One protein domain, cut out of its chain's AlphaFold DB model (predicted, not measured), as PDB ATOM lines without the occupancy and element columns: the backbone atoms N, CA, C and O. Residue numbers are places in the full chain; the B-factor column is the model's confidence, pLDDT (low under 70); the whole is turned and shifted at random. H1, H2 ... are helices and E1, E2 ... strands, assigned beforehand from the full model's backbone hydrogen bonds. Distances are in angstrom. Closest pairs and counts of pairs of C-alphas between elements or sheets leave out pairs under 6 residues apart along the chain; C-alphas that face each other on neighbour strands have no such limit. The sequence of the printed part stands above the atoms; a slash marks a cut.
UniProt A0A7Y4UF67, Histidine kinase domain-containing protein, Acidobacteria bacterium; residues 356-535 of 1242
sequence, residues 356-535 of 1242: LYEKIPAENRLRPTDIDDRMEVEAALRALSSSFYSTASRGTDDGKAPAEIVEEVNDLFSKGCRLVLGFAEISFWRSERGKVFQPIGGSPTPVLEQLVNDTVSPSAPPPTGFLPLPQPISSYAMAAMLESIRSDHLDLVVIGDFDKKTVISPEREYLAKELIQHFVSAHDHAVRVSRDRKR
ATOM      1  N   LEU A 356     -25.100  27.077   2.815       91.19
ATOM      2  CA  LEU A 356     -25.123  26.767   4.247       91.19
ATOM      3  C   LEU A 356     -25.373  28.020   5.096       91.19
ATOM      4  O   LEU A 356     -26.240  27.986   5.967       91.19
ATOM      5  N   TYR A 357     -24.702  29.141   4.809       92.44
ATOM      6  CA  TYR A 357     -24.964  30.409   5.498       92.44
ATOM      7  C   TYR A 357     -26.417  30.874   5.327       92.44
ATOM      8  O   TYR A 357     -27.004  31.423   6.256       92.44
ATOM      9  N   GLU A 358     -27.035  30.627   4.170       91.44
ATOM     10  CA  GLU A 358     -28.435  30.975   3.907       91.44
ATOM     11  C   GLU A 358     -29.434  30.250   4.818       91.44
ATOM     12  O   GLU A 358     -30.487  30.810   5.130       91.44
ATOM     13  N   LYS A 359     -29.104  29.051   5.308       90.44
ATOM     14  CA  LYS A 359     -29.950  28.309   6.260       90.44
ATOM     15  C   LYS A 359     -29.924  28.896   7.670       90.44
ATOM     16  O   LYS A 359     -30.794  28.585   8.480       90.44
ATOM     17  N   ILE A 360     -28.923  29.716   7.980       88.81
ATOM     18  CA  ILE A 360     -28.752  30.332   9.295       88.81
ATOM     19  C   ILE A 360     -29.700  31.535   9.386       88.81
ATOM     20  O   ILE A 360     -29.686  32.348   8.467       88.81
ATOM     21  N   PRO A 361     -30.509  31.708  10.443       85.94
ATOM     22  CA  PRO A 361     -31.355  32.896  10.604       85.94
ATOM     23  C   PRO A 361     -30.546  34.201  10.578       85.94
ATOM     24  O   PRO A 361     -29.405  34.226  11.036       85.94
ATOM     25  N   ALA A 362     -31.116  35.291  10.055       79.88
ATOM     26  CA  ALA A 362     -30.392  36.550   9.839       79.88
ATOM     27  C   ALA A 362     -29.831  37.154  11.140       79.88
ATOM     28  O   ALA A 362     -28.718  37.677  11.144       79.88
ATOM     29  N   GLU A 363     -30.557  37.021  12.251       78.38
ATOM     30  CA  GLU A 363     -30.121  37.424  13.592       78.38
ATOM     31  C   GLU A 363     -28.845  36.707  14.062       78.38
ATOM     32  O   GLU A 363     -28.036  37.299  14.772       78.38
ATOM     33  N   ASN A 364     -28.615  35.477  13.595       80.56
ATOM     34  CA  ASN A 364     -27.449  34.662  13.940       80.56
ATOM     35  C   ASN A 364     -26.279  34.848  12.953       80.56
ATOM     36  O   ASN A 364     -25.262  34.171  13.078       80.56
ATOM     37  N   ARG A 365     -26.404  35.753  11.966       84.81
ATOM     38  CA  ARG A 365     -25.326  36.116  11.020       84.81
ATOM     39  C   ARG A 365     -24.600  37.411  11.399       84.81
ATOM     40  O   ARG A 365     -23.715  37.852  10.669       84.81
ATOM     41  N   LEU A 366     -24.962  38.038  12.521       86.62
ATOM     42  CA  LEU A 366     -24.278  39.220  13.052       86.62
ATOM     43  C   LEU A 366     -22.928  38.812  13.661       86.62
ATOM     44  O   LEU A 366     -22.824  38.570  14.859       86.62
ATOM     45  N   ARG A 367     -21.905  38.711  12.808       87.19
ATOM     46  CA  ARG A 367     -20.576  38.191  13.156       87.19
ATOM     47  C   ARG A 367     -19.493  39.282  13.111       87.19
ATOM     48  O   ARG A 367     -19.609  40.209  12.300       87.19
ATOM     49  N   PRO A 368     -18.424  39.181  13.926       88.25
ATOM     50  CA  PRO A 368     -18.136  38.092  14.862       88.25
ATOM     51  C   PRO A 368     -18.856  38.235  16.214       88.25
ATOM     52  O   PRO A 368     -19.025  39.353  16.700       88.25
ATOM     53  N   THR A 369     -19.247  37.116  16.835       81.75
ATOM     54  CA  THR A 369     -19.909  37.089  18.158       81.75
ATOM     55  C   THR A 369     -18.937  36.984  19.335       81.75
ATOM     56  O   THR A 369     -19.223  37.499  20.415       81.75
ATOM     57  N   ASP A 370     -17.787  36.331  19.143       79.38
ATOM     58  CA  ASP A 370     -16.730  36.153  20.144       79.38
ATOM     59  C   ASP A 370     -15.334  36.028  19.489       79.38
ATOM     60  O   ASP A 370     -15.173  36.230  18.283       79.38
ATOM     61  N   ILE A 371     -14.296  35.753  20.288       73.94
ATOM     62  CA  ILE A 371     -12.898  35.685  19.827       73.94
ATOM     63  C   ILE A 371     -12.649  34.482  18.905       73.94
ATOM     64  O   ILE A 371     -11.898  34.616  17.937       73.94
ATOM     65  N   ASP A 372     -13.253  33.327  19.184       71.19
ATOM     66  CA  ASP A 372     -13.076  32.128  18.362       71.19
ATOM     67  C   ASP A 372     -13.842  32.294  17.036       71.19
ATOM     68  O   ASP A 372     -13.286  32.033  15.967       71.19
ATOM     69  N   ASP A 373     -15.059  32.849  17.083       81.62
ATOM     70  CA  ASP A 373     -15.844  33.207  15.896       81.62
ATOM     71  C   ASP A 373     -15.112  34.242  15.029       81.62
ATOM     72  O   ASP A 373     -15.036  34.108  13.808       81.62
ATOM     73  N   ARG A 374     -14.459  35.233  15.647       85.00
ATOM     74  CA  ARG A 374     -13.607  36.192  14.932       85.00
ATOM     75  C   ARG A 374     -12.502  35.501  14.134       85.00
ATOM     76  O   ARG A 374     -12.251  35.900  12.999       85.00
ATOM     77  N   MET A 375     -11.849  34.476  14.685       81.19
ATOM     78  CA  MET A 375     -10.812  33.729  13.960       81.19
ATOM     79  C   MET A 375     -11.381  32.954  12.761       81.19
ATOM     80  O   MET A 375     -10.712  32.828  11.728       81.19
ATOM     81  N   GLU A 376     -12.603  32.434  12.878       84.44
ATOM     82  CA  GLU A 376     -13.314  31.754  11.792       84.44
ATOM     83  C   GLU A 376     -13.723  32.740  10.686       84.44
ATOM     84  O   GLU A 376     -13.370  32.525   9.522       84.44
ATOM     85  N   VAL A 377     -14.330  33.878  11.048       89.75
ATOM     86  CA  VAL A 377     -14.700  34.956  10.114       89.75
ATOM     87  C   VAL A 377     -13.471  35.520   9.408       89.75
ATOM     88  O   VAL A 377     -13.470  35.629   8.186       89.75
ATOM     89  N   GLU A 378     -12.395  35.842  10.132       90.06
ATOM     90  CA  GLU A 378     -11.156  36.350   9.527       90.06
ATOM     91  C   GLU A 378     -10.590  35.368   8.493       90.06
ATOM     92  O   GLU A 378     -10.138  35.777   7.421       90.06
ATOM     93  N   ALA A 379     -10.628  34.066   8.782       86.06
ATOM     94  CA  ALA A 379     -10.178  33.047   7.843       86.06
ATOM     95  C   ALA A 379     -11.086  32.956   6.603       86.06
ATOM     96  O   ALA A 379     -10.570  32.862   5.486       86.06
ATOM     97  N   ALA A 380     -12.410  33.028   6.782       90.31
ATOM     98  CA  ALA A 380     -13.371  33.062   5.682       90.31
ATOM     99  C   ALA A 380     -13.185  34.315   4.809       90.31
ATOM    100  O   ALA A 380     -13.107  34.207   3.587       90.31
ATOM    101  N   LEU A 381     -13.012  35.496   5.413       92.44
ATOM    102  CA  LEU A 381     -12.778  36.745   4.685       92.44
ATOM    103  C   LEU A 381     -11.440  36.748   3.945       92.44
ATOM    104  O   LEU A 381     -11.394  37.182   2.802       92.44
ATOM    105  N   ARG A 382     -10.360  36.200   4.521       91.62
ATOM    106  CA  ARG A 382      -9.091  36.029   3.786       91.62
ATOM    107  C   ARG A 382      -9.262  35.120   2.569       91.62
ATOM    108  O   ARG A 382      -8.724  35.415   1.499       91.62
ATOM    109  N   ALA A 383     -10.015  34.026   2.709       90.88
ATOM    110  CA  ALA A 383     -10.335  33.149   1.585       90.88
ATOM    111  C   ALA A 383     -11.190  33.872   0.526       90.88
ATOM    112  O   ALA A 383     -10.959  33.685  -0.674       90.88
ATOM    113  N   LEU A 384     -12.126  34.725   0.956       92.94
ATOM    114  CA  LEU A 384     -13.002  35.505   0.080       92.94
ATOM    115  C   LEU A 384     -12.218  36.573  -0.683       92.94
ATOM    116  O   LEU A 384     -12.297  36.616  -1.907       92.94
ATOM    117  N   SER A 385     -11.367  37.339   0.002       92.69
ATOM    118  CA  SER A 385     -10.452  38.306  -0.611       92.69
ATOM    119  C   SER A 385      -9.554  37.639  -1.647       92.69
ATOM    120  O   SER A 385      -9.437  38.117  -2.773       92.69
ATOM    121  N   SER A 386      -8.970  36.477  -1.323       91.25
ATOM    122  CA  SER A 386      -8.201  35.712  -2.311       91.25
ATOM    123  C   SER A 386      -9.055  35.259  -3.496       91.25
ATOM    124  O   SER A 386      -8.523  35.125  -4.596       91.25
ATOM    125  N   SER A 387     -10.345  35.004  -3.280       91.56
ATOM    126  CA  SER A 387     -11.269  34.614  -4.341       91.56
ATOM    127  C   SER A 387     -11.608  35.799  -5.243       91.56
ATOM    128  O   SER A 387     -11.603  35.602  -6.451       91.56
ATOM    129  N   PHE A 388     -11.753  37.020  -4.709       91.56
ATOM    130  CA  PHE A 388     -11.899  38.239  -5.517       91.56
ATOM    131  C   PHE A 388     -10.747  38.402  -6.500       91.56
ATOM    132  O   PHE A 388     -10.987  38.542  -7.694       91.56
ATOM    133  N   TYR A 389      -9.502  38.318  -6.022       89.06
ATOM    134  CA  TYR A 389      -8.342  38.398  -6.908       89.06
ATOM    135  C   TYR A 389      -8.291  37.212  -7.865       89.06
ATOM    136  O   TYR A 389      -8.002  37.408  -9.037       89.06
ATOM    137  N   SER A 390      -8.621  35.995  -7.415       86.75
ATOM    138  CA  SER A 390      -8.656  34.846  -8.323       86.75
ATOM    139  C   SER A 390      -9.684  35.032  -9.438       86.75
ATOM    140  O   SER A 390      -9.366  34.734 -10.574       86.75
ATOM    141  N   THR A 391     -10.869  35.574  -9.151       85.75
ATOM    142  CA  THR A 391     -11.919  35.838 -10.141       85.75
ATOM    143  C   THR A 391     -11.541  37.011 -11.042       85.75
ATOM    144  O   THR A 391     -11.651  36.905 -12.256       85.75
ATOM    145  N   ALA A 392     -10.989  38.090 -10.481       83.75
ATOM    146  CA  ALA A 392     -10.492  39.234 -11.243       83.75
ATOM    147  C   ALA A 392      -9.312  38.871 -12.164       83.75
ATOM    148  O   ALA A 392      -9.162  39.450 -13.239       83.75
ATOM    149  N   SER A 393      -8.478  37.912 -11.744       76.88
ATOM    150  CA  SER A 393      -7.318  37.411 -12.487       76.88
ATOM    151  C   SER A 393      -7.594  36.125 -13.272       76.88
ATOM    152  O   SER A 393      -6.695  35.682 -13.987       76.88
ATOM    153  N   ARG A 394      -8.798  35.530 -13.186       69.94
ATOM    154  CA  ARG A 394      -9.281  34.462 -14.083       69.94
ATOM    155  C   ARG A 394      -9.459  35.082 -15.467       69.94
ATOM    156  O   ARG A 394     -10.552  35.395 -15.926       69.94
ATOM    157  N   GLY A 395      -8.335  35.332 -16.121       53.91
ATOM    158  CA  GLY A 395      -8.296  35.708 -17.512       53.91
ATOM    159  C   GLY A 395      -8.801  34.543 -18.354       53.91
ATOM    160  O   GLY A 395      -8.253  33.451 -18.308       53.91
ATOM    161  N   THR A 396      -9.806  34.820 -19.177       51.53
ATOM    162  CA  THR A 396      -9.897  34.340 -20.568       51.53
ATOM    163  C   THR A 396     -10.056  32.846 -20.895       51.53
ATOM    164  O   THR A 396     -10.252  32.579 -22.076       51.53
ATOM    165  N   ASP A 397     -10.068  31.894 -19.959       52.34
ATOM    166  CA  ASP A 397     -10.222  30.469 -20.338       52.34
ATOM    167  C   ASP A 397     -11.680  30.046 -20.638       52.34
ATOM    168  O   ASP A 397     -11.903  29.153 -21.452       52.34
ATOM    169  N   ASP A 398     -12.683  30.750 -20.092       51.16
ATOM    170  CA  ASP A 398     -14.107  30.359 -20.193       51.16
ATOM    171  C   ASP A 398     -14.933  31.138 -21.244       51.16
ATOM    172  O   ASP A 398     -16.152  30.999 -21.316       51.16
ATOM    173  N   GLY A 399     -14.316  32.008 -22.056       56.47
ATOM    174  CA  GLY A 399     -15.030  32.755 -23.113       56.47
ATOM    175  C   GLY A 399     -16.004  33.852 -22.638       56.47
ATOM    176  O   GLY A 399     -16.627  34.504 -23.474       56.47
ATOM    177  N   LYS A 400     -16.099  34.101 -21.327       62.28
ATOM    178  CA  LYS A 400     -16.976  35.111 -20.708       62.28
ATOM    179  C   LYS A 400     -16.643  36.551 -21.106       62.28
ATOM    180  O   LYS A 400     -15.471  36.910 -21.313       62.28
ATOM    181  N   ALA A 401     -17.679  37.386 -21.204       64.69
ATOM    182  CA  ALA A 401     -17.535  38.795 -21.547       64.69
ATOM    183  C   ALA A 401     -16.881  39.575 -20.387       64.69
ATOM    184  O   ALA A 401     -17.147  39.297 -19.222       64.69
ATOM    185  N   PRO A 402     -16.067  40.612 -20.650       66.19
ATOM    186  CA  PRO A 402     -15.372  41.338 -19.582       66.19
ATOM    187  C   PRO A 402     -16.278  42.038 -18.549       66.19
ATOM    188  O   PRO A 402     -15.812  42.385 -17.469       66.19
ATOM    189  N   ALA A 403     -17.550  42.277 -18.882       71.44
ATOM    190  CA  ALA A 403     -18.544  42.791 -17.938       71.44
ATOM    191  C   ALA A 403     -19.005  41.716 -16.934       71.44
ATOM    192  O   ALA A 403     -19.264  42.050 -15.782       71.44
ATOM    193  N   GLU A 404     -19.023  40.444 -17.341       78.50
ATOM    194  CA  GLU A 404     -19.449  39.311 -16.509       78.50
ATOM    195  C   GLU A 404     -18.452  39.054 -15.371       78.50
ATOM    196  O   GLU A 404     -18.855  38.773 -14.252       78.50
ATOM    197  N   ILE A 405     -17.145  39.239 -15.606       81.81
ATOM    198  CA  ILE A 405     -16.115  39.086 -14.557       81.81
ATOM    199  C   ILE A 405     -16.290  40.142 -13.456       81.81
ATOM    200  O   ILE A 405     -16.169  39.839 -12.271       81.81
ATOM    201  N   VAL A 406     -16.580  41.387 -13.843       85.00
ATOM    202  CA  VAL A 406     -16.847  42.473 -12.887       85.00
ATOM    203  C   VAL A 406     -18.124  42.177 -12.092       85.00
ATOM    204  O   VAL A 406     -18.154  42.365 -10.880       85.00
ATOM    205  N   GLU A 407     -19.156  41.652 -12.754       86.00
ATOM    206  CA  GLU A 407     -20.404  41.237 -12.110       86.00
ATOM    207  C   GLU A 407     -20.203  40.071 -11.126       86.00
ATOM    208  O   GLU A 407     -20.723  40.118 -10.014       86.00
ATOM    209  N   GLU A 408     -19.376  39.080 -11.463       87.88
ATOM    210  CA  GLU A 408     -19.030  37.970 -10.563       87.88
ATOM    211  C   GLU A 408     -18.281  38.440  -9.311       87.88
ATOM    212  O   GLU A 408     -18.564  37.976  -8.203       87.88
ATOM    213  N   VAL A 409     -17.336  39.378  -9.453       90.25
ATOM    214  CA  VAL A 409     -16.633  39.968  -8.300       90.25
ATOM    215  C   VAL A 409     -17.618  40.743  -7.412       90.25
ATOM    216  O   VAL A 409     -17.568  40.609  -6.186       90.25
ATOM    217  N   ASN A 410     -18.560  41.481  -8.010       91.06
ATOM    218  CA  ASN A 410     -19.616  42.202  -7.292       91.06
ATOM    219  C   ASN A 410     -20.588  41.265  -6.555       91.06
ATOM    220  O   ASN A 410     -20.965  41.544  -5.411       91.06
ATOM    221  N   ASP A 411     -20.984  40.149  -7.172       90.75
ATOM    222  CA  ASP A 411     -21.864  39.143  -6.567       90.75
ATOM    223  C   ASP A 411     -21.184  38.446  -5.380       90.75
ATOM    224  O   ASP A 411     -21.759  38.367  -4.290       90.75
ATOM    225  N   LEU A 412     -19.922  38.027  -5.540       92.44
ATOM    226  CA  LEU A 412     -19.128  37.438  -4.457       92.44
ATOM    227  C   LEU A 412     -18.988  38.397  -3.269       92.44
ATOM    228  O   LEU A 412     -19.129  37.976  -2.117       92.44
ATOM    229  N   PHE A 413     -18.732  39.683  -3.532       94.44
ATOM    230  CA  PHE A 413     -18.658  40.704  -2.487       94.44
ATOM    231  C   PHE A 413     -20.000  40.876  -1.770       94.44
ATOM    232  O   PHE A 413     -20.055  40.826  -0.540       94.44
ATOM    233  N   SER A 414     -21.091  40.980  -2.530       92.56
ATOM    234  CA  SER A 414     -22.445  41.138  -1.985       92.56
ATOM    235  C   SER A 414     -22.844  39.966  -1.091       92.56
ATOM    236  O   SER A 414     -23.330  40.169   0.024       92.56
ATOM    237  N   LYS A 415     -22.595  38.731  -1.543       92.31
ATOM    238  CA  LYS A 415     -22.852  37.512  -0.765       92.31
ATOM    239  C   LYS A 415     -21.956  37.427   0.467       92.31
ATOM    240  O   LYS A 415     -22.452  37.085   1.535       92.31
ATOM    241  N   GLY A 416     -20.682  37.805   0.370       92.12
ATOM    242  CA  GLY A 416     -19.776  37.883   1.517       92.12
ATOM    243  C   GLY A 416     -20.262  38.847   2.599       92.12
ATOM    244  O   GLY A 416     -20.404  38.467   3.763       92.12
ATOM    245  N   CYS A 417     -20.601  40.077   2.212       91.88
ATOM    246  CA  CYS A 417     -21.160  41.070   3.126       91.88
ATOM    247  C   CYS A 417     -22.474  40.590   3.758       91.88
ATOM    248  O   CYS A 417     -22.653  40.737   4.966       91.88
ATOM    249  N   ARG A 418     -23.371  39.978   2.975       91.19
ATOM    250  CA  ARG A 418     -24.695  39.553   3.451       91.19
ATOM    251  C   ARG A 418     -24.681  38.292   4.306       91.19
ATOM    252  O   ARG A 418     -25.358  38.235   5.328       91.19
ATOM    253  N   LEU A 419     -23.966  37.264   3.868       92.06
ATOM    254  CA  LEU A 419     -24.049  35.920   4.436       92.06
ATOM    255  C   LEU A 419     -22.975  35.659   5.495       92.06
ATOM    256  O   LEU A 419     -23.266  34.975   6.471       92.06
ATOM    257  N   VAL A 420     -21.776  36.234   5.339       90.75
ATOM    258  CA  VAL A 420     -20.658  36.040   6.283       90.75
ATOM    259  C   VAL A 420     -20.655  37.121   7.358       90.75
ATOM    260  O   VAL A 420     -20.544  36.809   8.540       90.75
ATOM    261  N   LEU A 421     -20.795  38.389   6.955       90.56
ATOM    262  CA  LEU A 421     -20.793  39.531   7.874       90.56
ATOM    263  C   LEU A 421     -22.194  39.985   8.291       90.56
ATOM    264  O   LEU A 421     -22.288  40.835   9.166       90.56
ATOM    265  N   GLY A 422     -23.275  39.486   7.683       88.12
ATOM    266  CA  GLY A 422     -24.656  39.778   8.094       88.12
ATOM    267  C   GLY A 422     -25.209  41.156   7.697       88.12
ATOM    268  O   GLY A 422     -26.095  41.663   8.383       88.12
ATOM    269  N   PHE A 423     -24.653  41.842   6.691       89.62
ATOM    270  CA  PHE A 423     -25.198  43.125   6.208       89.62
ATOM    271  C   PHE A 423     -26.478  42.887   5.396       89.62
ATOM    272  O   PHE A 423     -26.479  42.095   4.454       89.62
ATOM    273  N   ALA A 424     -27.576  43.554   5.748       82.44
ATOM    274  CA  ALA A 424     -28.870  43.307   5.112       82.44
ATOM    275  C   ALA A 424     -28.915  43.848   3.670       82.44
ATOM    276  O   ALA A 424     -29.343  43.147   2.745       82.44
ATOM    277  N   GLU A 425     -28.408  45.065   3.469       85.69
ATOM    278  CA  GLU A 425     -28.541  45.821   2.227       85.69
ATOM    279  C   GLU A 425     -27.165  46.125   1.617       85.69
ATOM    280  O   GLU A 425     -26.267  46.655   2.274       85.69
ATOM    281  N   ILE A 426     -27.006  45.768   0.340       89.75
ATOM    282  CA  ILE A 426     -25.833  46.045  -0.498       89.75
ATOM    283  C   ILE A 426     -26.362  46.550  -1.838       89.75
ATOM    284  O   ILE A 426     -27.222  45.898  -2.432       89.75
ATOM    285  N   SER A 427     -25.868  47.695  -2.310       88.50
ATOM    286  CA  SER A 427     -26.291  48.283  -3.587       88.50
ATOM    287  C   SER A 427     -25.119  48.873  -4.361       88.50
ATOM    288  O   SER A 427     -24.204  49.451  -3.768       88.50
ATOM    289  N   PHE A 428     -25.178  48.751  -5.687       89.62
ATOM    290  CA  PHE A 428     -24.231  49.356  -6.620       89.62
ATOM    291  C   PHE A 428     -24.912  50.469  -7.411       89.62
ATOM    292  O   PHE A 428     -26.084  50.354  -7.762       89.62
ATOM    293  N   TRP A 429     -24.176  51.532  -7.716       87.94
ATOM    294  CA  TRP A 429     -24.675  52.730  -8.387       87.94
ATOM    295  C   TRP A 429     -23.686  53.198  -9.453       87.94
ATOM    296  O   TRP A 429     -22.484  53.011  -9.293       87.94
ATOM    297  N   ARG A 430     -24.174  53.827 -10.526       86.31
ATOM    298  CA  ARG A 430     -23.371  54.371 -11.629       86.31
ATOM    299  C   ARG A 430     -23.805  55.782 -11.991       86.31
ATOM    300  O   ARG A 430     -24.998  56.052 -12.068       86.31
ATOM    301  N   SER A 431     -22.849  56.655 -12.288       82.38
ATOM    302  CA  SER A 431     -23.117  57.987 -12.833       82.38
ATOM    303  C   SER A 431     -22.163  58.349 -13.969       82.38
ATOM    304  O   SER A 431     -20.980  58.019 -13.918       82.38
ATOM    305  N   GLU A 432     -22.661  59.067 -14.975       76.62
ATOM    306  CA  GLU A 432     -21.816  59.835 -15.898       76.62
ATOM    307  C   GLU A 432     -21.257  61.062 -15.163       76.62
ATOM    308  O   GLU A 432     -21.960  61.689 -14.367       76.62
ATOM    309  N   ARG A 433     -20.004  61.452 -15.435       67.00
ATOM    310  CA  ARG A 433     -19.420  62.657 -14.818       67.00
ATOM    311  C   ARG A 433     -20.342  63.873 -14.992       67.00
ATOM    312  O   ARG A 433     -20.644  64.274 -16.113       67.00
ATOM    313  N   GLY A 434     -20.757  64.472 -13.875       62.19
ATOM    314  CA  GLY A 434     -21.658  65.629 -13.848       62.19
ATOM    315  C   GLY A 434     -23.160  65.304 -13.818       62.19
ATOM    316  O   GLY A 434     -23.961  66.237 -13.835       62.19
ATOM    317  N   LYS A 435     -23.559  64.025 -13.759       72.94
ATOM    318  CA  LYS A 435     -24.962  63.581 -13.633       72.94
ATOM    319  C   LYS A 435     -25.233  62.885 -12.287       72.94
ATOM    320  O   LYS A 435     -24.330  62.695 -11.471       72.94
ATOM    321  N   VAL A 436     -26.502  62.553 -12.038       78.12
ATOM    322  CA  VAL A 436     -26.982  61.870 -10.819       78.12
ATOM    323  C   VAL A 436     -26.703  60.365 -10.904       78.12
ATOM    324  O   VAL A 436     -26.821  59.776 -11.979       78.12
ATOM    325  N   PHE A 437     -26.353  59.748  -9.773       80.81
ATOM    326  CA  PHE A 437     -26.140  58.304  -9.673       80.81
ATOM    327  C   PHE A 437     -27.447  57.524  -9.853       80.81
ATOM    328  O   PHE A 437     -28.473  57.865  -9.276       80.81
ATOM    329  N   GLN A 438     -27.386  56.445 -10.630       82.44
ATOM    330  CA  GLN A 438     -28.488  55.513 -10.864       82.44
ATOM    331  C   GLN A 438     -28.115  54.109 -10.367       82.44
ATOM    332  O   GLN A 438     -26.956  53.712 -10.515       82.44
ATOM    333  N   PRO A 439     -29.054  53.339  -9.793       84.69
ATOM    334  CA  PRO A 439     -28.767  52.005  -9.275       84.69
ATOM    335  C   PRO A 439     -28.448  51.010 -10.406       84.69
ATOM    336  O   PRO A 439     -29.107  50.985 -11.446       84.69
ATOM    337  N   ILE A 440     -27.437  50.165 -10.192       80.06
ATOM    338  CA  ILE A 440     -27.043  49.068 -11.084       80.06
ATOM    339  C   ILE A 440     -27.726  47.786 -10.588       80.06
ATOM    340  O   ILE A 440     -27.175  47.048  -9.774       80.06
ATOM    341  N   GLY A 441     -28.933  47.527 -11.093       67.88
ATOM    342  CA  GLY A 441     -29.724  46.340 -10.748       67.88
ATOM    343  C   GLY A 441     -30.525  46.479  -9.444       67.88
ATOM    344  O   GLY A 441     -30.072  47.070  -8.468       67.88
ATOM    345  N   GLY A 442     -31.739  45.912  -9.436       65.25
ATOM    346  CA  GLY A 442     -32.692  46.024  -8.322       65.25
ATOM    347  C   GLY A 442     -33.303  47.424  -8.150       65.25
ATOM    348  O   GLY A 442     -32.889  48.388  -8.791       65.25
ATOM    349  N   SER A 443     -34.316  47.538  -7.286       69.31
ATOM    350  CA  SER A 443     -34.863  48.829  -6.844       69.31
ATOM    351  C   SER A 443     -34.364  49.112  -5.424       69.31
ATOM    352  O   SER A 443     -34.683  48.327  -4.528       69.31
ATOM    353  N   PRO A 444     -33.561  50.169  -5.201       76.06
ATOM    354  CA  PRO A 444     -33.098  50.525  -3.863       76.06
ATOM    355  C   PRO A 444     -34.275  50.959  -2.980       76.06
ATOM    356  O   PRO A 444     -35.313  51.401  -3.477       76.06
ATOM    357  N   THR A 445     -34.120  50.847  -1.660       76.75
ATOM    358  CA  THR A 445     -35.098  51.404  -0.720       76.75
ATOM    359  C   THR A 445     -35.119  52.938  -0.839       76.75
ATOM    360  O   THR A 445     -34.073  53.546  -1.085       76.75
ATOM    361  N   PRO A 446     -36.273  53.610  -0.640       75.62
ATOM    362  CA  PRO A 446     -36.360  55.073  -0.747       75.62
ATOM    363  C   PRO A 446     -35.369  55.816   0.165       75.62
ATOM    364  O   PRO A 446     -34.859  56.877  -0.186       75.62
ATOM    365  N   VAL A 447     -35.060  55.228   1.326       74.44
ATOM    366  CA  VAL A 447     -34.075  55.743   2.291       74.44
ATOM    367  C   VAL A 447     -32.660  55.731   1.703       74.44
ATOM    368  O   VAL A 447     -31.908  56.688   1.874       74.44
ATOM    369  N   LEU A 448     -32.306  54.665   0.987       77.06
ATOM    370  CA  LEU A 448     -31.003  54.495   0.353       77.06
ATOM    371  C   LEU A 448     -30.837  55.398  -0.876       77.06
ATOM    372  O   LEU A 448     -29.768  55.969  -1.079       77.06
ATOM    373  N   GLU A 449     -31.898  55.576  -1.666       79.31
ATOM    374  CA  GLU A 449     -31.903  56.497  -2.807       79.31
ATOM    375  C   GLU A 449     -31.734  57.955  -2.364       79.31
ATOM    376  O   GLU A 449     -30.906  58.683  -2.917       79.31
ATOM    377  N   GLN A 450     -32.449  58.367  -1.312       75.56
ATOM    378  CA  GLN A 450     -32.267  59.686  -0.714       75.56
ATOM    379  C   GLN A 450     -30.835  59.867  -0.182       75.56
ATOM    380  O   GLN A 450     -30.202  60.885  -0.449       75.56
ATOM    381  N   LEU A 451     -30.286  58.855   0.497       75.44
ATOM    382  CA  LEU A 451     -28.931  58.899   1.042       75.44
ATOM    383  C   LEU A 451     -27.857  59.103  -0.037       75.44
ATOM    384  O   LEU A 451     -26.953  59.921   0.145       75.44
ATOM    385  N   VAL A 452     -27.925  58.362  -1.148       77.00
ATOM    386  CA  VAL A 452     -26.936  58.468  -2.235       77.00
ATOM    387  C   VAL A 452     -26.993  59.848  -2.890       77.00
ATOM    388  O   VAL A 452     -25.943  60.451  -3.126       77.00
ATOM    389  N   ASN A 453     -28.201  60.376  -3.103       74.75
ATOM    390  CA  ASN A 453     -28.410  61.712  -3.658       74.75
ATOM    391  C   ASN A 453     -27.905  62.830  -2.727       74.75
ATOM    392  O   ASN A 453     -27.315  63.797  -3.210       74.75
ATOM    393  N   ASP A 454     -28.077  62.684  -1.410       70.44
ATOM    394  CA  ASP A 454     -27.658  63.684  -0.416       70.44
ATOM    395  C   ASP A 454     -26.143  63.649  -0.128       70.44
ATOM    396  O   ASP A 454     -25.560  64.656   0.281       70.44
ATOM    397  N   THR A 455     -25.484  62.502  -0.333       66.44
ATOM    398  CA  THR A 455     -24.084  62.293   0.086       66.44
ATOM    399  C   THR A 455     -23.057  62.565  -1.019       66.44
ATOM    400  O   THR A 455     -21.913  62.906  -0.714       66.44
ATOM    401  N   VAL A 456     -23.421  62.438  -2.302       65.94
ATOM    402  CA  VAL A 456     -22.459  62.513  -3.420       65.94
ATOM    403  C   VAL A 456     -22.785  63.676  -4.362       65.94
ATOM    404  O   VAL A 456     -23.683  63.591  -5.195       65.94
ATOM    405  N   SER A 457     -22.024  64.772  -4.264       57.53
ATOM    406  CA  SER A 457     -22.187  65.938  -5.147       57.53
ATOM    407  C   SER A 457     -21.470  65.738  -6.503       57.53
ATOM    408  O   SER A 457     -20.316  65.308  -6.514       57.53
ATOM    409  N   PRO A 458     -22.087  66.077  -7.657       53.41
ATOM    410  CA  PRO A 458     -21.584  65.734  -8.999       53.41
ATOM    411  C   PRO A 458     -20.355  66.531  -9.495       53.41
ATOM    412  O   PRO A 458     -19.951  66.364 -10.647       53.41
ATOM    413  N   SER A 459     -19.759  67.410  -8.678       48.53
ATOM    414  CA  SER A 459     -18.809  68.443  -9.130       48.53
ATOM    415  C   SER A 459     -17.316  68.187  -8.856       48.53
ATOM    416  O   SER A 459     -16.491  68.980  -9.310       48.53
ATOM    417  N   ALA A 460     -16.918  67.090  -8.198       48.81
ATOM    418  CA  ALA A 460     -15.503  66.718  -8.053       48.81
ATOM    419  C   ALA A 460     -15.313  65.190  -8.022       48.81
ATOM    420  O   ALA A 460     -16.110  64.513  -7.375       48.81
ATOM    421  N   PRO A 461     -14.282  64.618  -8.679       49.91
ATOM    422  CA  PRO A 461     -14.008  63.188  -8.587       49.91
ATOM    423  C   PRO A 461     -13.312  62.884  -7.247       49.91
ATOM    424  O   PRO A 461     -12.185  63.343  -7.046       49.91
ATOM    425  N   PRO A 462     -13.930  62.133  -6.316       52.78
ATOM    426  CA  PRO A 462     -13.196  61.627  -5.165       52.78
ATOM    427  C   PRO A 462     -12.211  60.532  -5.619       52.78
ATOM    428  O   PRO A 462     -12.446  59.878  -6.642       52.78
ATOM    429  N   PRO A 463     -11.095  60.315  -4.901       57.41
ATOM    430  CA  PRO A 463     -10.217  59.177  -5.161       57.41
ATOM    431  C   PRO A 463     -10.975  57.851  -4.976       57.41
ATOM    432  O   PRO A 463     -11.878  57.756  -4.145       57.41
ATOM    433  N   THR A 464     -10.603  56.824  -5.743       61.50
ATOM    434  CA  THR A 464     -11.067  55.436  -5.559       61.50
ATOM    435  C   THR A 464     -10.794  54.977  -4.126       61.50
ATOM    436  O   THR A 464      -9.687  55.174  -3.618       61.50
ATOM    437  N   GLY A 465     -11.788  54.375  -3.466       70.81
ATOM    438  CA  GLY A 465     -11.692  53.961  -2.062       70.81
ATOM    439  C   GLY A 465     -12.870  54.409  -1.193       70.81
ATOM    440  O   GLY A 465     -13.950  54.714  -1.692       70.81
ATOM    441  N   PHE A 466     -12.677  54.403   0.129       82.31
ATOM    442  CA  PHE A 466     -13.738  54.694   1.098       82.31
ATOM    443  C   PHE A 466     -14.334  56.091   0.936       82.31
ATOM    444  O   PHE A 466     -13.614  57.090   0.902       82.31
ATOM    445  N   LEU A 467     -15.663  56.150   0.939       83.12
ATOM    446  CA  LEU A 467     -16.433  57.382   0.951       83.12
ATOM    447  C   LEU A 467     -16.924  57.652   2.389       83.12
ATOM    448  O   LEU A 467     -17.702  56.855   2.921       83.12
ATOM    449  N   PRO A 468     -16.489  58.742   3.048       80.06
ATOM    450  CA  PRO A 468     -16.949  59.071   4.393       80.06
ATOM    451  C   PRO A 468     -18.435  59.465   4.385       80.06
ATOM    452  O   PRO A 468     -18.844  60.339   3.624       80.06
ATOM    453  N   LEU A 469     -19.232  58.840   5.260       82.44
ATOM    454  CA  LEU A 469     -20.668  59.109   5.410       82.44
ATOM    455  C   LEU A 469     -20.951  60.011   6.633       82.44
ATOM    456  O   LEU A 469     -20.307  59.849   7.679       82.44
ATOM    457  N   PRO A 470     -21.928  60.935   6.557       79.38
ATOM    458  CA  PRO A 470     -22.278  61.816   7.671       79.38
ATOM    459  C   PRO A 470     -22.883  61.046   8.860       79.38
ATOM    460  O   PRO A 470     -23.495  59.992   8.701       79.38
ATOM    461  N   GLN A 471     -22.731  61.570  10.080       80.06
ATOM    462  CA  GLN A 471     -23.431  61.044  11.262       80.06
ATOM    463  C   GLN A 471     -24.931  61.408  11.200       80.06
ATOM    464  O   GLN A 471     -25.250  62.514  10.763       80.06
ATOM    465  N   PRO A 472     -25.862  60.533  11.639       79.94
ATOM    466  CA  PRO A 472     -25.644  59.232  12.284       79.94
ATOM    467  C   PRO A 472     -25.484  58.046  11.313       79.94
ATOM    468  O   PRO A 472     -25.360  56.913  11.767       79.94
ATOM    469  N   ILE A 473     -25.499  58.261   9.992       82.12
ATOM    470  CA  ILE A 473     -25.484  57.182   8.984       82.12
ATOM    471  C   ILE A 473     -24.211  56.334   9.056       82.12
ATOM    472  O   ILE A 473     -24.282  55.111   8.963       82.12
ATOM    473  N   SER A 474     -23.057  56.952   9.316       83.69
ATOM    474  CA  SER A 474     -21.787  56.229   9.495       83.69
ATOM    475  C   SER A 474     -21.767  55.230  10.660       83.69
ATOM    476  O   SER A 474     -20.838  54.437  10.739       83.69
ATOM    477  N   SER A 475     -22.774  55.221  11.546       85.69
ATOM    478  CA  SER A 475     -22.894  54.203  12.605       85.69
ATOM    479  C   SER A 475     -23.523  52.878  12.142       85.69
ATOM    480  O   SER A 475     -23.359  51.867  12.825       85.69
ATOM    481  N   TYR A 476     -24.217  52.860  10.996       87.50
ATOM    482  CA  TYR A 476     -24.916  51.677  10.465       87.50
ATOM    483  C   TYR A 476     -24.699  51.426   8.958       87.50
ATOM    484  O   TYR A 476     -25.258  50.473   8.409       87.50
ATOM    485  N   ALA A 477     -23.880  52.239   8.280       87.94
ATOM    486  CA  ALA A 477     -23.579  52.092   6.857       87.94
ATOM    487  C   ALA A 477     -22.138  52.483   6.492       87.94
ATOM    488  O   ALA A 477     -21.490  53.276   7.175       87.94
ATOM    489  N   MET A 478     -21.656  51.947   5.369       89.50
ATOM    490  CA  MET A 478     -20.351  52.228   4.764       89.50
ATOM    491  C   MET A 478     -20.475  52.323   3.239       89.50
ATOM    492  O   MET A 478     -21.320  51.660   2.639       89.50
ATOM    493  N   ALA A 479     -19.620  53.125   2.603       88.88
ATOM    494  CA  ALA A 479     -19.616  53.305   1.153       88.88
ATOM    495  C   ALA A 479     -18.192  53.379   0.581       88.88
ATOM    496  O   ALA A 479     -17.255  53.786   1.274       88.88
ATOM    497  N   ALA A 480     -18.028  53.001  -0.690       89.44
ATOM    498  CA  ALA A 480     -16.762  53.103  -1.415       89.44
ATOM    499  C   ALA A 480     -16.961  53.412  -2.907       89.44
ATOM    500  O   ALA A 480     -17.877  52.894  -3.544       89.44
ATOM    501  N   MET A 481     -16.080  54.248  -3.458       86.38
ATOM    502  CA  MET A 481     -16.018  54.608  -4.876       86.38
ATOM    503  C   MET A 481     -15.150  53.604  -5.645       86.38
ATOM    504  O   MET A 481     -14.057  53.259  -5.189       86.38
ATOM    505  N   LEU A 482     -15.622  53.181  -6.816       86.62
ATOM    506  CA  LEU A 482     -15.035  52.149  -7.675       86.62
ATOM    507  C   LEU A 482     -14.683  52.716  -9.058       86.62
ATOM    508  O   LEU A 482     -15.347  53.636  -9.553       86.62
ATOM    509  N   GLU A 483     -13.686  52.140  -9.738       81.25
ATOM    510  CA  GLU A 483     -13.505  52.408 -11.165       81.25
ATOM    511  C   GLU A 483     -14.656  51.813 -11.993       81.25
ATOM    512  O   GLU A 483     -15.073  50.669 -11.803       81.25
ATOM    513  N   SER A 484     -15.145  52.573 -12.977       80.25
ATOM    514  CA  SER A 484     -16.139  52.085 -13.940       80.25
ATOM    515  C   SER A 484     -15.477  51.504 -15.189       80.25
ATOM    516  O   SER A 484     -14.388  51.919 -15.575       80.25
ATOM    517  N   ILE A 485     -16.134  50.590 -15.910       72.19
ATOM    518  CA  ILE A 485     -15.604  50.051 -17.182       72.19
ATOM    519  C   ILE A 485     -15.410  51.175 -18.216       72.19
ATOM    520  O   ILE A 485     -14.418  51.174 -18.954       72.19
ATOM    521  N   ARG A 486     -16.312  52.164 -18.235       69.69
ATOM    522  CA  ARG A 486     -16.199  53.363 -19.077       69.69
ATOM    523  C   ARG A 486     -15.440  54.464 -18.327       69.69
ATOM    524  O   ARG A 486     -15.677  54.689 -17.148       69.69
ATOM    525  N   SER A 487     -14.504  55.139 -18.990       66.69
ATOM    526  CA  SER A 487     -13.608  56.129 -18.359       66.69
ATOM    527  C   SER A 487     -14.288  57.442 -17.945       66.69
ATOM    528  O   SER A 487     -13.740  58.208 -17.157       66.69
ATOM    529  N   ASP A 488     -15.467  57.710 -18.494       66.56
ATOM    530  CA  ASP A 488     -16.338  58.863 -18.255       66.56
ATOM    531  C   ASP A 488     -17.407  58.607 -17.172       66.56
ATOM    532  O   ASP A 488     -18.166  59.518 -16.838       66.56
ATOM    533  N   HIS A 489     -17.447  57.399 -16.599       75.38
ATOM    534  CA  HIS A 489     -18.406  56.994 -15.570       75.38
ATOM    535  C   HIS A 489     -17.725  56.747 -14.212       75.38
ATOM    536  O   HIS A 489     -16.533  56.437 -14.142       75.38
ATOM    537  N   LEU A 490     -18.499  56.869 -13.133       77.12
ATOM    538  CA  LEU A 490     -18.124  56.539 -11.757       77.12
ATOM    539  C   LEU A 490     -19.080  55.477 -11.214       77.12
ATOM    540  O   LEU A 490     -20.291  55.609 -11.398       77.12
ATOM    541  N   ASP A 491     -18.538  54.470 -10.529       86.25
ATOM    542  CA  ASP A 491     -19.320  53.418  -9.878       86.25
ATOM    543  C   ASP A 491     -19.184  53.559  -8.342       86.25
ATOM    544  O   ASP A 491     -18.121  53.907  -7.834       86.25
ATOM    545  N   LEU A 492     -20.255  53.315  -7.586       87.69
ATOM    546  CA  LEU A 492     -20.323  53.450  -6.123       87.69
ATOM    547  C   LEU A 492     -20.941  52.184  -5.524       87.69
ATOM    548  O   LEU A 492     -21.937  51.684  -6.043       87.69
ATOM    549  N   VAL A 493     -20.397  51.700  -4.407       90.50
ATOM    550  CA  VAL A 493     -21.011  50.642  -3.594       90.50
ATOM    551  C   VAL A 493     -21.370  51.167  -2.209       90.50
ATOM    552  O   VAL A 493     -20.589  51.897  -1.594       90.50
ATOM    553  N   VAL A 494     -22.546  50.786  -1.711       89.50
ATOM    554  CA  VAL A 494     -23.026  51.127  -0.365       89.50
ATOM    555  C   VAL A 494     -23.496  49.855   0.338       89.50
ATOM    556  O   VAL A 494     -24.278  49.092  -0.235       89.50
ATOM    557  N   ILE A 495     -23.025  49.631   1.570       91.19
ATOM    558  CA  ILE A 495     -23.412  48.504   2.429       91.19
ATOM    559  C   ILE A 495     -23.943  48.999   3.776       91.19
ATOM    560  O   ILE A 495     -23.426  49.971   4.328       91.19
ATOM    561  N   GLY A 496     -24.950  48.328   4.329       88.50
ATOM    562  CA  GLY A 496     -25.521  48.704   5.620       88.50
ATOM    563  C   GLY A 496     -26.798  47.952   5.979       88.50
ATOM    564  O   GLY A 496     -27.144  46.937   5.372       88.50
ATOM    565  N   ASP A 497     -27.475  48.457   7.003       82.56
ATOM    566  CA  ASP A 497     -28.840  48.075   7.386       82.56
ATOM    567  C   ASP A 497     -29.638  49.370   7.586       82.56
ATOM    568  O   ASP A 497     -29.677  49.933   8.683       82.56
ATOM    569  N   PHE A 498     -30.161  49.916   6.489       79.19
ATOM    570  CA  PHE A 498     -30.781  51.240   6.426       79.19
ATOM    571  C   PHE A 498     -32.180  51.240   7.045       79.19
ATOM    572  O   PHE A 498     -32.568  52.229   7.675       79.19
ATOM    573  N   ASP A 499     -32.896  50.118   6.933       74.94
ATOM    574  CA  ASP A 499     -34.235  49.947   7.498       74.94
ATOM    575  C   ASP A 499     -34.208  49.806   9.030       74.94
ATOM    576  O   ASP A 499     -34.939  50.516   9.728       74.94
ATOM    577  N   LYS A 500     -33.359  48.924   9.588       79.06
ATOM    578  CA  LYS A 500     -33.307  48.694  11.049       79.06
ATOM    579  C   LYS A 500     -32.298  49.579  11.773       79.06
ATOM    580  O   LYS A 500     -32.361  49.676  12.999       79.06
ATOM    581  N   LYS A 501     -31.380  50.223  11.042       83.50
ATOM    582  CA  LYS A 501     -30.296  51.071  11.577       83.50
ATOM    583  C   LYS A 501     -29.432  50.346  12.613       83.50
ATOM    584  O   LYS A 501     -29.046  50.919  13.633       83.50
ATOM    585  N   THR A 502     -29.150  49.069  12.362       84.44
ATOM    586  CA  THR A 502     -28.334  48.227  13.242       84.44
ATOM    587  C   THR A 502     -26.914  48.792  13.345       84.44
ATOM    588  O   THR A 502     -26.204  48.887  12.346       84.44
ATOM    589  N   VAL A 503     -26.494  49.150  14.563       87.25
ATOM    590  CA  VAL A 503     -25.157  49.703  14.825       87.25
ATOM    591  C   VAL A 503     -24.086  48.663  14.491       87.25
ATOM    592  O   VAL A 503     -24.174  47.506  14.909       87.25
ATOM    593  N   ILE A 504     -23.064  49.075  13.745       88.81
ATOM    594  CA  ILE A 504     -21.921  48.225  13.403       88.81
ATOM    595  C   ILE A 504     -20.955  48.212  14.597       88.81
ATOM    596  O   ILE A 504     -20.522  49.266  15.059       88.81
ATOM    597  N   SER A 505     -20.616  47.028  15.118       89.38
ATOM    598  CA  SER A 505     -19.611  46.898  16.184       89.38
ATOM    599  C   SER A 505     -18.198  47.230  15.675       89.38
ATOM    600  O   SER A 505     -17.931  47.025  14.487       89.38
ATOM    601  N   PRO A 506     -17.261  47.671  16.539       88.88
ATOM    602  CA  PRO A 506     -15.894  48.007  16.125       88.88
ATOM    603  C   PRO A 506     -15.169  46.869  15.391       88.88
ATOM    604  O   PRO A 506     -14.469  47.094  14.405       88.88
ATOM    605  N   GLU A 507     -15.359  45.625  15.834       87.81
ATOM    606  CA  GLU A 507     -14.757  44.438  15.224       87.81
ATOM    607  C   GLU A 507     -15.336  44.161  13.833       87.81
ATOM    608  O   GLU A 507     -14.598  43.847  12.899       87.81
ATOM    609  N   ARG A 508     -16.654  44.307  13.675       90.19
ATOM    610  CA  ARG A 508     -17.337  44.111  12.393       90.19
ATOM    611  C   ARG A 508     -17.017  45.235  11.413       90.19
ATOM    612  O   ARG A 508     -16.841  44.968  10.229       90.19
ATOM    613  N   GLU A 509     -16.889  46.467  11.904       90.75
ATOM    614  CA  GLU A 509     -16.431  47.618  11.125       90.75
ATOM    615  C   GLU A 509     -15.012  47.384  10.595       90.75
ATOM    616  O   GLU A 509     -14.761  47.575   9.406       90.75
ATOM    617  N   TYR A 510     -14.098  46.908  11.447       91.38
ATOM    618  CA  TYR A 510     -12.728  46.575  11.056       91.38
ATOM    619  C   TYR A 510     -12.690  45.519   9.939       91.38
ATOM    620  O   TYR A 510     -12.067  45.736   8.900       91.38
ATOM    621  N   LEU A 511     -13.414  44.409  10.108       91.75
ATOM    622  CA  LEU A 511     -13.455  43.326   9.121       91.75
ATOM    623  C   LEU A 511     -14.134  43.736   7.809       91.75
ATOM    624  O   LEU A 511     -13.680  43.355   6.728       91.75
ATOM    625  N   ALA A 512     -15.201  44.533   7.882       90.94
ATOM    626  CA  ALA A 512     -15.871  45.056   6.698       90.94
ATOM    627  C   ALA A 512     -14.977  46.036   5.926       90.94
ATOM    628  O   ALA A 512     -14.965  46.007   4.696       90.94
ATOM    629  N   LYS A 513     -14.192  46.864   6.631       90.94
ATOM    630  CA  LYS A 513     -13.227  47.771   6.002       90.94
ATOM    631  C   LYS A 513     -12.128  47.010   5.255       90.94
ATOM    632  O   LYS A 513     -11.874  47.293   4.086       90.94
ATOM    633  N   GLU A 514     -11.532  46.007   5.892       91.50
ATOM    634  CA  GLU A 514     -10.543  45.130   5.247       91.50
ATOM    635  C   GLU A 514     -11.121  44.473   3.978       91.50
ATOM    636  O   GLU A 514     -10.499  44.488   2.913       91.50
ATOM    637  N   LEU A 515     -12.356  43.960   4.053       92.62
ATOM    638  CA  LEU A 515     -13.015  43.324   2.913       92.62
ATOM    639  C   LEU A 515     -13.289  44.304   1.762       92.62
ATOM    640  O   LEU A 515     -12.998  43.980   0.610       92.62
ATOM    641  N   ILE A 516     -13.821  45.498   2.057       92.25
ATOM    642  CA  ILE A 516     -14.071  46.547   1.053       92.25
ATOM    643  C   ILE A 516     -12.767  46.935   0.353       92.25
ATOM    644  O   ILE A 516     -12.750  47.062  -0.867       92.25
ATOM    645  N   GLN A 517     -11.664  47.094   1.086       91.25
ATOM    646  CA  GLN A 517     -10.384  47.484   0.492       91.25
ATOM    647  C   GLN A 517      -9.866  46.439  -0.511       91.25
ATOM    648  O   GLN A 517      -9.409  46.792  -1.607       91.25
ATOM    649  N   HIS A 518      -9.961  45.155  -0.160       92.75
ATOM    650  CA  HIS A 518      -9.622  44.066  -1.074       92.75
ATOM    651  C   HIS A 518     -10.568  44.003  -2.275       92.75
ATOM    652  O   HIS A 518     -10.105  43.804  -3.398       92.75
ATOM    653  N   PHE A 519     -11.866  44.224  -2.059       93.19
ATOM    654  CA  PHE A 519     -12.861  44.281  -3.124       93.19
ATOM    655  C   PHE A 519     -12.589  45.420  -4.114       93.19
ATOM    656  O   PHE A 519     -12.465  45.139  -5.300       93.19
ATOM    657  N   VAL A 520     -12.404  46.663  -3.649       90.19
ATOM    658  CA  VAL A 520     -12.078  47.826  -4.504       90.19
ATOM    659  C   VAL A 520     -10.851  47.515  -5.360       90.19
ATOM    660  O   VAL A 520     -10.875  47.651  -6.578       90.19
ATOM    661  N   SER A 521      -9.793  46.993  -4.734       89.06
ATOM    662  CA  SER A 521      -8.553  46.651  -5.436       89.06
ATOM    663  C   SER A 521      -8.751  45.571  -6.508       89.06
ATOM    664  O   SER A 521      -8.170  45.663  -7.593       89.06
ATOM    665  N   ALA A 522      -9.537  44.532  -6.208       88.50
ATOM    666  CA  ALA A 522      -9.822  43.442  -7.137       88.50
ATOM    667  C   ALA A 522     -10.769  43.876  -8.268       88.50
ATOM    668  O   ALA A 522     -10.531  43.526  -9.423       88.50
ATOM    669  N   HIS A 523     -11.786  44.682  -7.961       89.12
ATOM    670  CA  HIS A 523     -12.707  45.285  -8.926       89.12
ATOM    671  C   HIS A 523     -11.962  46.194  -9.905       89.12
ATOM    672  O   HIS A 523     -12.041  45.996 -11.116       89.12
ATOM    673  N   ASP A 524     -11.144  47.119  -9.401       86.12
ATOM    674  CA  ASP A 524     -10.340  48.020 -10.234       86.12
ATOM    675  C   ASP A 524      -9.314  47.242 -11.073       86.12
ATOM    676  O   ASP A 524      -8.975  47.618 -12.199       86.12
ATOM    677  N   HIS A 525      -8.788  46.127 -10.553       85.00
ATOM    678  CA  HIS A 525      -7.961  45.215 -11.342       85.00
ATOM    679  C   HIS A 525      -8.765  44.547 -12.469       85.00
ATOM    680  O   HIS A 525      -8.328  44.602 -13.618       85.00
ATOM    681  N   ALA A 526      -9.952  44.001 -12.187       83.81
ATOM    682  CA  ALA A 526     -10.830  43.392 -13.188       83.81
ATOM    683  C   ALA A 526     -11.239  44.394 -14.286       83.81
ATOM    684  O   ALA A 526     -11.195  44.075 -15.476       83.81
ATOM    685  N   VAL A 527     -11.559  45.637 -13.910       82.38
ATOM    686  CA  VAL A 527     -11.870  46.733 -14.841       82.38
ATOM    687  C   VAL A 527     -10.672  47.071 -15.732       82.38
ATOM    688  O   VAL A 527     -10.831  47.228 -16.948       82.38
ATOM    689  N   ARG A 528      -9.460  47.150 -15.170       79.69
ATOM    690  CA  ARG A 528      -8.235  47.383 -15.953       79.69
ATOM    691  C   ARG A 528      -7.948  46.239 -16.923       79.69
ATOM    692  O   ARG A 528      -7.765  46.505 -18.108       79.69
ATOM    693  N   VAL A 529      -8.007  44.989 -16.462       76.50
ATOM    694  CA  VAL A 529      -7.837  43.791 -17.306       76.50
ATOM    695  C   VAL A 529      -8.866  43.769 -18.444       76.50
ATOM    696  O   VAL A 529      -8.524  43.514 -19.597       76.50
ATOM    697  N   SER A 530     -10.121  44.114 -18.150       73.06
ATOM    698  CA  SER A 530     -11.207  44.239 -19.129       73.06
ATOM    699  C   SER A 530     -10.917  45.290 -20.211       73.06
ATOM    700  O   SER A 530     -11.065  45.021 -21.410       73.06
ATOM    701  N   ARG A 531     -10.445  46.478 -19.814       72.81
ATOM    702  CA  ARG A 531     -10.045  47.549 -20.742       72.81
ATOM    703  C   ARG A 531      -8.843  47.143 -21.599       72.81
ATOM    704  O   ARG A 531      -8.872  47.357 -22.812       72.81
ATOM    705  N   ASP A 532      -7.825  46.531 -21.001       69.50
ATOM    706  CA  ASP A 532      -6.628  46.079 -21.717       69.50
ATOM    707  C   ASP A 532      -6.930  44.930 -22.687       69.50
ATOM    708  O   ASP A 532      -6.371  44.897 -23.782       69.50
ATOM    709  N   ARG A 533      -7.888  44.047 -22.377       69.62
ATOM    710  CA  ARG A 533      -8.369  43.024 -23.318       69.62
ATOM    711  C   ARG A 533      -9.101  43.633 -24.507       69.62
ATOM    712  O   ARG A 533      -8.791  43.268 -25.635       69.62
ATOM    713  N   LYS A 534     -10.015  44.588 -24.292       67.38
ATOM    714  CA  LYS A 534     -10.677  45.295 -25.407       67.38
ATOM    715  C   LYS A 534      -9.660  45.996 -26.315       67.38
ATOM    716  O   LYS A 534      -9.852  46.021 -27.528       67.38
ATOM    717  N   ARG A 535      -8.575  46.534 -25.745       67.62
ATOM    718  CA  ARG A 535      -7.436  47.068 -26.512       67.62
ATOM    719  C   ARG A 535      -6.698  45.968 -27.269       67.62
ATOM    720  O   ARG A 535      -6.493  46.098 -28.466       67.62
TER     721      ARG A 535
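What this domain is: This is residues 356 to 535 of the 1242 residues of the protein "Histidine kinase domain-containing protein" of Acidobacteria bacterium (UniProt A0A7Y4UF67). A strongly twisted sheet of four strands has the long helices H3 and H5 side by side over one face, and the long helix H2 packs on both of them on the side away from the sheet, making a three-helix bundle. The short helix H4 covers part of the sheet's other face, and the very short H1 sits near one end of H3. The 180 printed residues hold five named helices and four named strands, in the order H1 H2 H3 E1 H4 E2 E3 E4 H5, and the class is mixed, helices and strands. The sheet's order is E1 E4 E3 E2, antiparallel throughout. The whole is compact, with a radius of gyration of the C-alphas of 16.3 A and spans of 49 by 40 by 26 A.

How they stand to each other: H1, residues 362 to 365, and H3, residues 402 to 420, are close but not clearly touching, with the C-alphas of Arg 365 and Val 420 closest at 6.7 A. H2, residues 371 to 393, forms a helical hairpin with H3: they touch, closest at the C-alphas of Phe 388 and Val 409, 5.8 A, at a shallow tilt of 5 degrees, opposite ways. H5, residues 506 to 535, touches H2 at a shallow tilt of 8 degrees, the same way, with the C-alphas of Ala 392 and Ala 526 closest at 4.6 A. H5 also touches H3 at a shallow tilt of 9 degrees, opposite ways, with the C-alphas of Pro 402 and Ser 530 closest at 5.1 A. H2, H3 and H5 form an up and down bundle, each running against the one before it in the chain. E1, residues 425 to 432, is an edge strand beside E4, residues 489 to 496; they are antiparallel at 163 degrees, with N 429 and O 492 2.8 A apart, within hydrogen-bond range. H3 is over E1, along the strands, at 20 degrees to E1 on the local plane and a height over the sheet of 10.1 A. H4, residues 446 to 455, is on the opposite face from H3, over E1 and E4, slantwise to the strands at 47 degrees to E1 on the local plane, with a height over the sheet of 10.7 A. E2, residues 465 to 467, E3, residues 477 to 483, and E4 form a meander, each strand the antiparallel neighbour of the one before. N 467 and O 479 are 2.9 A apart, and N 480 and O 493 are 2.9 A apart, both within hydrogen-bond range. H5 is on the same face as H3, over E3 and along the strands, at 16 degrees to E3 on the local plane and a height over the sheet of 8.1 A. In H2, H4 and H5 every O i to N i+4 pair is within hydrogen-bond range, in H3 14 of 15 are, and H1 is too short for such a pair.

Where its parts are: H1, residues 362 to 365, begins with C-alpha 362 at (-30.392, 36.550, 9.839). H2, residues 371 to 393, is 32.8 A from first to last C-alpha, and H3, residues 402 to 420, is 26.9 A. E1, residues 425 to 432, is 23.9 A long and begins with C-alpha 425 at (-28.541, 45.821, 2.227). H4 is residues 446 to 455, E2 is residues 465 to 467, and E3, residues 477 to 483, is 20.6 A long. E4, residues 489 to 496, is 23.8 A long. H5, residues 506 to 535, is 43.5 A long and ends with C-alpha 535 at (-7.436, 47.068, -26.512).

The domain as a whole: The two C-alphas farthest apart are those of Asp 370 and Arg 535, 48.8 A. The printed part has no cut. The link from E1 to H4, residues 433 to 445, is long. The mean pLDDT of the printed part is 80.9, and 31 residues are under 70, among them residues 394 to 402 and 455 to 464.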